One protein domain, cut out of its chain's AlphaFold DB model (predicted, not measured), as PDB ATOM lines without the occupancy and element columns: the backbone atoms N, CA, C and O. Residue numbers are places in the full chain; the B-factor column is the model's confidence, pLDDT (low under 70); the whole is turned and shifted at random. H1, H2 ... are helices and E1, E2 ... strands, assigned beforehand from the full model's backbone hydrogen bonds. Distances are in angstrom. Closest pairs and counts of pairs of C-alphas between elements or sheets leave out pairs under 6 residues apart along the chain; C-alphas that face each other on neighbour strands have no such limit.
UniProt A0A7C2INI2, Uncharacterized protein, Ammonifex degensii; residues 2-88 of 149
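This is residues 2 to 88 of the 149 residues of an uncharacterized protein of Ammonifex degensii (UniProt A0A7C2INI2). A small staggered sheet of three strands has the helix H2 running across E2 on one face, and the shorter helix H1 at the E1 end of the sheet. A long stretch with no named element, residues 2 to 20, leads into the first strand. The printed part has 87 residues, with three named strands and then two named helices along the chain, E1 E2 E3 H1 H2; the sheet has the order E1 - E2 - E3 and is antiparallel. The class is mixed, helices and strands, although only 35 residues, under half, are in named elements. The whole is compact, with a radius of gyration of the C-alphas of 12.0 A, and rounded, with spans of 30 by 29 by 20 A.

After residues 2 to 20, E1 covers residues 21 to 24, beginning at C-alpha 21 at (-52.443, 29.998, 4.636). E2, residues 29 to 36, is the longest strand at 20.3 A. E3 covers residues 41 to 44. H1 covers residues 54 to 60, beginning at C-alpha 54 at (-38.017, 27.418, 13.300). H2, residues 68 to 79, is 15.7 A long and ends at C-alpha 79 at (-55.646, 41.814, 5.023).

E1, E2 and E3 form a meander, each strand the antiparallel neighbour of the one before. E1 and E2 are a hairpin, with N 31 and O 22 within hydrogen-bond range at 2.9 A. E2 and E3 are a hairpin too, with N 34 and O 43 at 2.8 A. The pairing is staggered: E2 pairs with E1 over residues 29 to 32 and with E3 over residues 33 to 36. H2 is on the sheet at a height over the sheet of 8.2 A. It lies over E2, where 4 of its 12 C-alphas fall; it is only just not over E3, where 2 fall. On the local plane its line and that of E2 stand at 71 degrees, across the strands. The closest C-alphas of E2 and H2 are those of Tyr 35 and Lys 78, 6.1 A apart. H1 only grazes the sheet, with residues 55 to 60; the closest C-alphas of E1 and H1 are those of Cys 24 and Val 56, 6.2 A apart. H1 and H2 are apart. In H1 and H2 every O i to N i+4 pair is within hydrogen-bond range.

The two C-alphas farthest apart are those of Ala 2 and Arg 68, 35.9 A. The printed part has no cut. The links E1 to E2 and E2 to E3 are tight, and those from E3 to H1 and from H1 to H2 are short. The mean pLDDT of the printed part is 89.0; residues 2 to 3 and 65 to 67 are under 70.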
ATOM      1  N   ALA A   2     -46.099  13.628  25.726       49.84
ATOM      2  CA  ALA A   2     -45.835  13.396  24.308       49.84
ATOM      3  C   ALA A   2     -44.956  14.541  23.786       49.84
ATOM      4  O   ALA A   2     -45.354  15.701  23.875       49.84
ATOM      5  N   GLU A   3     -43.757  14.229  23.302       59.53
ATOM      6  CA  GLU A   3     -42.953  15.178  22.535       59.53
ATOM      7  C   GLU A   3     -43.706  15.480  21.239       59.53
ATOM      8  O   GLU A   3     -43.868  14.608  20.384       59.53
ATOM      9  N   THR A   4     -44.223  16.701  21.099       70.62
ATOM     10  CA  THR A   4     -44.858  17.127  19.850       70.62
ATOM     11  C   THR A   4     -43.769  17.309  18.797       70.62
ATOM     12  O   THR A   4     -43.154  18.370  18.700       70.62
ATOM     13  N   GLN A   5     -43.499  16.256  18.031       84.69
ATOM     14  CA  GLN A   5     -42.552  16.297  16.922       84.69
ATOM     15  C   GLN A   5     -43.119  17.129  15.761       84.69
ATOM     16  O   GLN A   5     -44.327  17.144  15.516       84.69
ATOM     17  N   ALA A   6     -42.245  17.847  15.057       91.50
ATOM     18  CA  ALA A   6     -42.621  18.646  13.897       91.50
ATOM     19  C   ALA A   6     -42.919  17.743  12.689       91.50
ATOM     20  O   ALA A   6     -42.087  16.933  12.291       91.50
ATOM     21  N   ILE A   7     -44.096  17.912  12.085       94.25
ATOM     22  CA  ILE A   7     -44.544  17.146  10.919       94.25
ATOM     23  C   ILE A   7     -44.175  17.916   9.647       94.25
ATOM     24  O   ILE A   7     -44.566  19.078   9.482       94.25
ATOM     25  N   ALA A   8     -43.431  17.273   8.745       93.88
ATOM     26  CA  ALA A   8     -43.079  17.843   7.448       93.88
ATOM     27  C   ALA A   8     -44.318  17.981   6.538       93.88
ATOM     28  O   ALA A   8     -45.240  17.165   6.628       93.88
ATOM     29  N   PRO A   9     -44.369  19.007   5.674       94.62
ATOM     30  CA  PRO A   9     -45.428  19.125   4.684       94.62
ATOM     31  C   PRO A   9     -45.329  18.013   3.625       94.62
ATOM     32  O   PRO A   9     -44.247  17.456   3.426       94.62
ATOM     33  N   PRO A  10     -46.429  17.716   2.909       93.44
ATOM     34  CA  PRO A  10     -46.398  16.851   1.736       93.44
ATOM     35  C   PRO A  10     -45.378  17.333   0.697       93.44
ATOM     36  O   PRO A  10     -45.131  18.536   0.568       93.44
ATOM     37  N   GLU A  11     -44.815  16.398  -0.069       90.31
ATOM     38  CA  GLU A  11     -43.878  16.724  -1.145       90.31
ATOM     39  C   GLU A  11     -44.504  17.713  -2.140       90.31
ATOM     40  O   GLU A  11     -45.649  17.564  -2.565       90.31
ATOM     41  N   GLY A  12     -43.754  18.764  -2.483       88.38
ATOM     42  CA  GLY A  12     -44.216  19.816  -3.393       88.38
ATOM     43  C   GLY A  12     -45.166  20.851  -2.776       88.38
ATOM     44  O   GLY A  12     -45.685  21.696  -3.506       88.38
ATOM     45  N   TYR A  13     -45.397  20.834  -1.458       90.75
ATOM     46  CA  TYR A  13     -46.210  21.860  -0.805       90.75
ATOM     47  C   TYR A  13     -45.618  23.266  -0.982       90.75
ATOM     48  O   TYR A  13     -44.430  23.501  -0.758       90.75
ATOM     49  N   SER A  14     -46.487  24.224  -1.304       88.38
ATOM     50  CA  SER A  14     -46.172  25.649  -1.315       88.38
ATOM     51  C   SER A  14     -47.273  26.416  -0.582       88.38
ATOM     52  O   SER A  14     -48.447  26.225  -0.905       88.38
ATOM     53  N   PRO A  15     -46.933  27.325   0.349       88.19
ATOM     54  CA  PRO A  15     -47.928  28.086   1.093       88.19
ATOM     55  C   PRO A  15     -48.703  29.055   0.196       88.19
ATOM     56  O   PRO A  15     -48.121  29.753  -0.646       88.19
ATOM     57  N   ASP A  16     -50.012  29.179   0.427       88.06
ATOM     58  CA  ASP A  16     -50.821  30.229  -0.193       88.06
ATOM     59  C   ASP A  16     -50.650  31.560   0.558       88.06
ATOM     60  O   ASP A  16     -51.415  31.952   1.452       88.06
ATOM     61  N   LEU A  17     -49.625  32.296   0.123       86.38
ATOM     62  CA  LEU A  17     -49.284  33.617   0.644       86.38
ATOM     63  C   LEU A  17     -50.395  34.649   0.432       86.38
ATOM     64  O   LEU A  17     -50.462  35.604   1.197       86.38
ATOM     65  N   LYS A  18     -51.267  34.503  -0.575       84.88
ATOM     66  CA  LYS A  18     -52.334  35.484  -0.847       84.88
ATOM     67  C   LYS A  18     -53.475  35.335   0.146       84.88
ATOM     68  O   LYS A  18     -54.050  36.334   0.578       84.88
ATOM     69  N   ARG A  19     -53.781  34.094   0.523       88.50
ATOM     70  CA  ARG A  19     -54.828  33.766   1.495       88.50
ATOM     71  C   ARG A  19     -54.317  33.710   2.926       88.50
ATOM     72  O   ARG A  19     -55.125  33.457   3.815       88.50
ATOM     73  N   GLY A  20     -53.026  33.936   3.180       92.31
ATOM     74  CA  GLY A  20     -52.438  33.832   4.520       92.31
ATOM     75  C   GLY A  20     -52.593  32.427   5.113       92.31
ATOM     76  O   GLY A  20     -52.907  32.285   6.298       92.31
ATOM     77  N   LEU A  21     -52.475  31.408   4.259       94.31
ATOM     78  CA  LEU A  21     -52.443  29.998   4.636       94.31
ATOM     79  C   LEU A  21     -50.988  29.530   4.596       94.31
ATOM     80  O   LEU A  21     -50.234  29.902   3.699       94.31
ATOM     81  N   ALA A  22     -50.595  28.758   5.599       95.19
ATOM     82  CA  ALA A  22     -49.263  28.180   5.685       95.19
ATOM     83  C   ALA A  22     -49.326  26.821   6.384       95.19
ATOM     84  O   ALA A  22     -50.257  26.533   7.154       95.19
ATOM     85  N   TRP A  23     -48.315  25.996   6.139       96.25
ATOM     86  CA  TRP A  23     -48.156  24.723   6.813       96.25
ATOM     87  C   TRP A  23     -47.817  24.943   8.280       96.25
ATOM     88  O   TRP A  23     -46.855  25.644   8.609       96.25
ATOM     89  N   CYS A  24     -48.596  24.324   9.165       95.75
ATOM     90  CA  CYS A  24     -48.276  24.281  10.580       95.75
ATOM     91  C   CYS A  24     -47.672  22.910  10.937       95.75
ATOM     92  O   CYS A  24     -48.410  21.920  10.930       95.75
ATOM     93  N   PRO A  25     -46.384  22.843  11.327       95.56
ATOM     94  CA  PRO A  25     -45.701  21.588  11.647       95.56
ATOM     95  C   PRO A  25     -46.282  20.876  12.868       95.56
ATOM     96  O   PRO A  25     -46.208  19.659  12.963       95.56
ATOM     97  N   TYR A  26     -46.894  21.620  13.790       93.75
ATOM     98  CA  TYR A  26     -47.467  21.066  15.018       93.75
ATOM     99  C   TYR A  26     -48.928  20.630  14.859       93.75
ATOM    100  O   TYR A  26     -49.418  19.815  15.631       93.75
ATOM    101  N   CYS A  27     -49.641  21.177  13.869       93.44
ATOM    102  CA  CYS A  27     -50.987  20.720  13.517       93.44
ATOM    103  C   CYS A  27     -50.965  19.635  12.430       93.44
ATOM    104  O   CYS A  27     -51.998  19.006  12.213       93.44
ATOM    105  N   GLY A  28     -49.850  19.486  11.701       93.69
ATOM    106  CA  GLY A  28     -49.713  18.549  10.584       93.69
ATOM    107  C   GLY A  28     -50.642  18.850   9.406       93.69
ATOM    108  O   GLY A  28     -51.079  17.933   8.719       93.69
ATOM    109  N   ARG A  29     -51.019  20.119   9.210       94.50
ATOM    110  CA  ARG A  29     -51.922  20.538   8.129       94.50
ATOM    111  C   ARG A  29     -51.695  21.990   7.734       94.50
ATOM    112  O   ARG A  29     -51.196  22.797   8.525       94.50
ATOM    113  N   GLU A  30     -52.142  22.339   6.532       94.88
ATOM    114  CA  GLU A  30     -52.294  23.732   6.134       94.88
ATOM    115  C   GLU A  30     -53.343  24.402   7.026       94.88
ATOM    116  O   GLU A  30     -54.450  23.892   7.222       94.88
ATOM    117  N   THR A  31     -52.982  25.541   7.610       94.12
ATOM    118  CA  THR A  31     -53.871  26.263   8.516       94.12
ATOM    119  C   THR A  31     -53.906  27.752   8.218       94.12
ATOM    120  O   THR A  31     -52.910  28.334   7.783       94.12
ATOM    121  N   PRO A  32     -55.045  28.404   8.499       95.12
ATOM    122  CA  PRO A  32     -55.114  29.851   8.523       95.12
ATOM    123  C   PRO A  32     -54.314  30.400   9.698       95.12
ATOM    124  O   PRO A  32     -54.527  30.016  10.856       95.12
ATOM    125  N   PHE A  33     -53.438  31.352   9.404       95.69
ATOM    126  CA  PHE A  33     -52.808  32.159  10.434       95.69
ATOM    127  C   PHE A  33     -53.688  33.377  10.732       95.69
ATOM    128  O   PHE A  33     -54.375  33.913   9.859       95.69
ATOM    129  N   ALA A  34     -53.688  33.789  11.991       96.06
ATOM    130  CA  ALA A  34     -54.384  34.958  12.491       96.06
ATOM    131  C   ALA A  34     -53.359  35.936  13.067       96.06
ATOM    132  O   ALA A  34     -52.379  35.526  13.687       96.06
ATOM    133  N   TYR A  35     -53.564  37.233  12.860       96.38
ATOM    134  CA  TYR A  35     -52.630  38.235  13.354       96.38
ATOM    135  C   TYR A  35     -52.838  38.466  14.851       96.38
ATOM    136  O   TYR A  35     -53.959  38.741  15.296       96.38
ATOM    137  N   ASP A  36     -51.760  38.365  15.622       94.06
ATOM    138  CA  ASP A  36     -51.726  38.776  17.017       94.06
ATOM    139  C   ASP A  36     -51.279  40.240  17.097       94.06
ATOM    140  O   ASP A  36     -50.103  40.570  16.932       94.06
ATOM    141  N   PHE A  37     -52.239  41.133  17.342       90.19
ATOM    142  CA  PHE A  37     -51.983  42.570  17.469       90.19
ATOM    143  C   PHE A  37     -51.189  42.922  18.727       90.19
ATOM    144  O   PHE A  37     -50.563  43.976  18.758       90.19
ATOM    145  N   ARG A  38     -51.201  42.062  19.754       89.50
ATOM    146  CA  ARG A  38     -50.498  42.323  21.017       89.50
ATOM    147  C   ARG A  38     -48.997  42.124  20.856       89.50
ATOM    148  O   ARG A  38     -48.219  42.882  21.421       89.50
ATOM    149  N   LEU A  39     -48.596  41.130  20.063       89.31
ATOM    150  CA  LEU A  39     -47.187  40.779  19.872       89.31
ATOM    151  C   LEU A  39     -46.640  41.088  18.469       89.31
ATOM    152  O   LEU A  39     -45.443  40.942  18.229       89.31
ATOM    153  N   ASN A  40     -47.490  41.567  17.559       91.00
ATOM    154  CA  ASN A  40     -47.146  41.959  16.191       91.00
ATOM    155  C   ASN A  40     -46.548  40.840  15.327       91.00
ATOM    156  O   ASN A  40     -45.536  41.024  14.644       91.00
ATOM    157  N   TYR A  41     -47.196  39.678  15.332       93.00
ATOM    158  CA  TYR A  41     -46.831  38.556  14.474       93.00
ATOM    159  C   TYR A  41     -48.028  37.630  14.211       93.00
ATOM    160  O   TYR A  41     -49.067  37.721  14.870       93.00
ATOM    161  N   ALA A  42     -47.927  36.785  13.192       95.00
ATOM    162  CA  ALA A  42     -48.985  35.879  12.766       95.00
ATOM    163  C   ALA A  42     -48.904  34.535  13.511       95.00
ATOM    164  O   ALA A  42     -47.863  33.900  13.575       95.00
ATOM    165  N   ARG A  43     -50.023  34.053  14.051       95.56
ATOM    166  CA  ARG A  43     -50.094  32.784  14.786       95.56
ATOM    167  C   ARG A  43     -51.025  31.795  14.105       95.56
ATOM    168  O   ARG A  43     -52.077  32.183  13.601       95.56
ATOM    169  N   CYS A  44     -50.682  30.512  14.131       95.06
ATOM    170  CA  CYS A  44     -51.574  29.445  13.699       95.06
ATOM    171  C   CYS A  44     -52.867  29.491  14.522       95.06
ATOM    172  O   CYS A  44     -52.829  29.459  15.753       95.06
ATOM    173  N   SER A  45     -54.022  29.505  13.855       93.00
ATOM    174  CA  SER A  45     -55.321  29.566  14.544       93.00
ATOM    175  C   SER A  45     -55.627  28.311  15.378       93.00
ATOM    176  O   SER A  45     -56.442  28.370  16.293       93.00
ATOM    177  N   GLY A  46     -54.982  27.178  15.072       90.62
ATOM    178  CA  GLY A  46     -55.145  25.917  15.801       90.62
ATOM    179  C   GLY A  46     -54.295  25.860  17.070       90.62
ATOM    180  O   GLY A  46     -54.810  25.997  18.183       90.62
ATOM    181  N   CYS A  47     -52.984  25.658  16.908       91.12
ATOM    182  CA  CYS A  47     -52.059  25.435  18.023       91.12
ATOM    183  C   CYS A  47     -51.452  26.718  18.614       91.12
ATOM    184  O   CYS A  47     -50.936  26.677  19.724       91.12
ATOM    185  N   GLY A  48     -51.521  27.854  17.914       92.12
ATOM    186  CA  GLY A  48     -50.958  29.121  18.390       92.12
ATOM    187  C   GLY A  48     -49.477  29.351  18.085       92.12
ATOM    188  O   GLY A  48     -48.955  30.396  18.477       92.12
ATOM    189  N   ILE A  49     -48.809  28.432  17.374       94.31
ATOM    190  CA  ILE A  49     -47.414  28.628  16.958       94.31
ATOM    191  C   ILE A  49     -47.271  29.872  16.078       94.31
ATOM    192  O   ILE A  49     -48.157  30.171  15.275       94.31
ATOM    193  N   SER A  50     -46.171  30.603  16.229       94.50
ATOM    194  CA  SER A  50     -45.891  31.791  15.423       94.50
ATOM    195  C   SER A  50     -45.343  31.433  14.043       94.50
ATOM    196  O   SER A  50     -44.746  30.381  13.836       94.50
ATOM    197  N   GLU A  51     -45.481  32.354  13.098       92.88
ATOM    198  CA  GLU A  51     -44.785  32.318  11.811       92.88
ATOM    199  C   GLU A  51     -43.261  32.446  11.947       92.88
ATOM    200  O   GLU A  51     -42.529  32.169  11.000       92.88
ATOM    201  N   ARG A  52     -42.779  32.885  13.118       92.88
ATOM    202  CA  ARG A  52     -41.353  33.030  13.439       92.88
ATOM    203  C   ARG A  52     -40.704  31.737  13.933       92.88
ATOM    204  O   ARG A  52     -39.482  31.710  14.070       92.88
ATOM    205  N   ASP A  53     -41.497  30.709  14.224       94.38
ATOM    206  CA  ASP A  53     -41.005  29.407  14.662       94.38
ATOM    207  C   ASP A  53     -40.056  28.769  13.636       94.38
ATOM    208  O   ASP A  53     -40.222  28.942  12.426       94.38
ATOM    209  N   PHE A  54     -39.061  28.024  14.126       93.38
ATOM    210  CA  PHE A  54     -38.017  27.418  13.300       93.38
ATOM    211  C   PHE A  54     -38.601  26.532  12.192       93.38
ATOM    212  O   PHE A  54     -38.299  26.740  11.017       93.38
ATOM    213  N   TYR A  55     -39.485  25.594  12.540       94.25
ATOM    214  CA  TYR A  55     -40.042  24.643  11.577       94.25
ATOM    215  C   TYR A  55     -41.096  25.288  10.684       94.25
ATOM    216  O   TYR A  55     -41.201  24.942   9.506       94.25
ATOM    217  N   VAL A  56     -41.846  26.266  11.201       94.06
ATOM    218  CA  VAL A  56     -42.761  27.055  10.362       94.06
ATOM    219  C   VAL A  56     -41.975  27.797   9.285       94.06
ATOM    220  O   VAL A  56     -42.353  27.752   8.115       94.06
ATOM    221  N   ARG A  57     -40.848  28.421   9.638       93.31
ATOM    222  CA  ARG A  57     -39.986  29.093   8.658       93.31
ATOM    223  C   ARG A  57     -39.335  28.107   7.701       93.31
ATOM    224  O   ARG A  57     -39.285  28.393   6.507       93.31
ATOM    225  N   GLN A  58     -38.902  26.951   8.198       92.50
ATOM    226  CA  GLN A  58     -38.291  25.909   7.381       92.50
ATOM    227  C   GLN A  58     -39.229  25.392   6.299       92.50
ATOM    228  O   GLN A  58     -38.890  25.435   5.119       92.50
ATOM    229  N   PHE A  59     -40.417  24.948   6.694       93.81
ATOM    230  CA  PHE A  59     -41.352  24.275   5.798       93.81
ATOM    231  C   PHE A  59     -42.136  25.220   4.886       93.81
ATOM    232  O   PHE A  59     -42.686  24.775   3.886       93.81
ATOM    233  N   ASN A  60     -42.167  26.518   5.198       92.75
ATOM    234  CA  ASN A  60     -42.819  27.534   4.366       92.75
ATOM    235  C   ASN A  60     -41.821  28.475   3.667       92.75
ATOM    236  O   ASN A  60     -42.234  29.443   3.029       92.75
ATOM    237  N   SER A  61     -40.516  28.210   3.795       89.56
ATOM    238  CA  SER A  61     -39.438  29.020   3.214       89.56
ATOM    239  C   SER A  61     -39.475  30.503   3.639       89.56
ATOM    240  O   SER A  61     -39.399  31.401   2.803       89.56
ATOM    241  N   PHE A  62     -39.588  30.775   4.946       89.38
ATOM    242  CA  PHE A  62     -39.590  32.130   5.537       89.38
ATOM    243  C   PHE A  62     -38.247  32.500   6.205       89.38
ATOM    244  O   PHE A  62     -38.215  33.103   7.285       89.38
ATOM    245  N   TRP A  63     -37.122  32.074   5.630       83.69
ATOM    246  CA  TRP A  63     -35.809  32.222   6.268       83.69
ATOM    247  C   TRP A  63     -35.246  33.635   6.217       83.69
ATOM    248  O   TRP A  63     -34.698  34.078   7.225       83.69
ATOM    249  N   ASP A  64     -35.453  34.384   5.145       74.88
ATOM    250  CA  ASP A  64     -34.965  35.755   5.111       74.88
ATOM    251  C   ASP A  64     -35.946  36.715   5.801       74.88
ATOM    252  O   ASP A  64     -37.139  36.784   5.512       74.88
ATOM    253  N   GLN A  65     -35.444  37.498   6.756       60.25
ATOM    254  CA  GLN A  65     -36.215  38.616   7.319       60.25
ATOM    255  C   GLN A  65     -36.306  39.783   6.327       60.25
ATOM    256  O   GLN A  65     -37.257  40.561   6.372       60.25
ATOM    257  N   ALA A  66     -35.339  39.867   5.406       56.69
ATOM    258  CA  ALA A  66     -35.379  40.742   4.239       56.69
ATOM    259  C   ALA A  66     -36.312  40.209   3.137       56.69
ATOM    260  O   ALA A  66     -36.635  40.943   2.198       56.69
ATOM    261  N   ASP A  67     -36.759  38.950   3.234       59.62
ATOM    262  CA  ASP A  67     -37.574  38.350   2.195       59.62
ATOM    263  C   ASP A  67     -38.950  39.003   2.167       59.62
ATOM    264  O   ASP A  67     -39.720  39.011   3.135       59.62
ATOM    265  N   ARG A  68     -39.324  39.464   0.975       74.88
ATOM    266  CA  ARG A  68     -40.676  39.954   0.694       74.88
ATOM    267  C   ARG A  68     -41.737  38.900   1.012       74.88
ATOM    268  O   ARG A  68     -42.889  39.271   1.195       74.88
ATOM    269  N   ARG A  69     -41.381  37.611   1.099       85.31
ATOM    270  CA  ARG A  69     -42.304  36.498   1.372       85.31
ATOM    271  C   ARG A  69     -42.913  36.534   2.766       85.31
ATOM    272  O   ARG A  69     -44.138  36.515   2.854       85.31
ATOM    273  N   ILE A  70     -42.111  36.619   3.832       89.50
ATOM    274  CA  ILE A  70     -42.663  36.667   5.198       89.50
ATOM    275  C   ILE A  70     -43.460  37.958   5.403       89.50
ATOM    276  O   ILE A  70     -44.570  37.929   5.930       89.50
ATOM    277  N   GLY A  71     -42.954  39.081   4.885       89.25
ATOM    278  CA  GLY A  71     -43.666  40.357   4.893       89.25
ATOM    279  C   GLY A  71     -44.998  40.285   4.139       89.25
ATOM    280  O   GLY A  71     -46.026  40.703   4.670       89.25
ATOM    281  N   ALA A  72     -45.010  39.701   2.937       89.94
ATOM    282  CA  ALA A  72     -46.217  39.504   2.135       89.94
ATOM    283  C   ALA A  72     -47.206  38.550   2.810       89.94
ATOM    284  O   ALA A  72     -48.403  38.830   2.800       89.94
ATOM    285  N   PHE A  73     -46.719  37.476   3.437       92.88
ATOM    286  CA  PHE A  73     -47.535  36.549   4.215       92.88
ATOM    287  C   PHE A  73     -48.207  37.261   5.386       92.88
ATOM    288  O   PHE A  73     -49.431  37.257   5.491       92.88
ATOM    289  N   VAL A  74     -47.434  37.948   6.231       93.00
ATOM    290  CA  VAL A  74     -47.968  38.701   7.374       93.00
ATOM    291  C   VAL A  74     -48.930  39.789   6.893       93.00
ATOM    292  O   VAL A  74     -49.993  39.979   7.483       93.00
ATOM    293  N   HIS A  75     -48.618  40.474   5.792       92.81
ATOM    294  CA  HIS A  75     -49.510  41.461   5.191       92.81
ATOM    295  C   HIS A  75     -50.813  40.831   4.668       92.81
ATOM    296  O   HIS A  75     -51.888  41.400   4.847       92.81
ATOM    297  N   ALA A  76     -50.765  39.641   4.071       93.75
ATOM    298  CA  ALA A  76     -51.953  38.897   3.661       93.75
ATOM    299  C   ALA A  76     -52.779  38.407   4.857       93.75
ATOM    300  O   ALA A  76     -54.004  38.525   4.844       93.75
ATOM    301  N   VAL A  77     -52.131  37.945   5.930       94.88
ATOM    302  CA  VAL A  77     -52.802  37.608   7.191       94.88
ATOM    303  C   VAL A  77     -53.501  38.845   7.765       94.88
ATOM    304  O   VAL A  77     -54.681  38.762   8.105       94.88
ATOM    305  N   LYS A  78     -52.850  40.016   7.781       94.56
ATOM    306  CA  LYS A  78     -53.481  41.288   8.182       94.56
ATOM    307  C   LYS A  78     -54.691  41.628   7.309       94.56
ATOM    308  O   LYS A  78     -55.761  41.903   7.846       94.56
ATOM    309  N   ARG A  79     -54.550  41.553   5.978       94.00
ATOM    310  CA  ARG A  79     -55.646  41.814   5.023       94.00
ATOM    311  C   ARG A  79     -56.810  40.837   5.163       94.00
ATOM    312  O   ARG A  79     -57.945  41.223   4.924       94.00
ATOM    313  N   SER A  80     -56.550  39.604   5.598       92.12
ATOM    314  CA  SER A  80     -57.604  38.614   5.846       92.12
ATOM    315  C   SER A  80     -58.503  38.944   7.044       92.12
ATOM    316  O   SER A  80     -59.514  38.279   7.239       92.12
ATOM    317  N   GLY A  81     -58.131  39.917   7.888       92.38
ATOM    318  CA  GLY A  81     -58.923  40.342   9.047       92.38
ATOM    319  C   GLY A  81     -58.970  39.344  10.214       92.38
ATOM    320  O   GLY A  81     -59.553  39.649  11.257       92.38
ATOM    321  N   ARG A  82     -58.342  38.167  10.084       92.94
ATOM    322  CA  ARG A  82     -58.296  37.142  11.136       92.94
ATOM    323  C   ARG A  82     -57.466  37.632  12.321       92.94
ATOM    324  O   ARG A  82     -56.273  37.898  12.183       92.94
ATOM    325  N   LYS A  83     -58.100  37.723  13.494       93.31
ATOM    326  CA  LYS A  83     -57.469  38.162  14.748       93.31
ATOM    327  C   LYS A  83     -57.208  36.966  15.659       93.31
ATOM    328  O   LYS A  83     -58.124  36.183  15.908       93.31
ATOM    329  N   TYR A  84     -55.992  36.844  16.181       91.62
ATOM    330  CA  TYR A  84     -55.663  35.816  17.166       91.62
ATOM    331  C   TYR A  84     -56.173  36.251  18.546       91.62
ATOM    332  O   TYR A  84     -55.672  37.215  19.121       91.62
ATOM    333  N   LYS A  85     -57.212  35.573  19.053       85.31
ATOM    334  CA  LYS A  85     -57.912  35.940  20.301       85.31
ATOM    335  C   LYS A  85     -57.649  35.004  21.481       85.31
ATOM    336  O   LYS A  85     -58.223  35.237  22.539       85.31
ATOM    337  N   LYS A  86     -56.838  33.948  21.330       83.12
ATOM    338  CA  LYS A  86     -56.561  33.059  22.468       83.12
ATOM    339  C   LYS A  86     -55.927  33.882  23.603       83.12
ATOM    340  O   LYS A  86     -54.987  34.639  23.318       83.12
ATOM    341  N   PRO A  87     -56.456  33.788  24.833       79.25
ATOM    342  CA  PRO A  87     -55.872  34.470  25.975       79.25
ATOM    343  C   PRO A  87     -54.455  33.948  26.199       79.25
ATOM    344  O   PRO A  87     -54.121  32.812  25.842       79.25
ATOM    345  N   PHE A  88     -53.588  34.795  26.735       72.19
ATOM    346  CA  PHE A  88     -52.323  34.301  27.250       72.19
ATOM    347  C   PHE A  88     -52.578  33.463  28.502       72.19
ATOM    348  O   PHE A  88     -53.513  33.723  29.250       72.19
TER     349      PHE A  88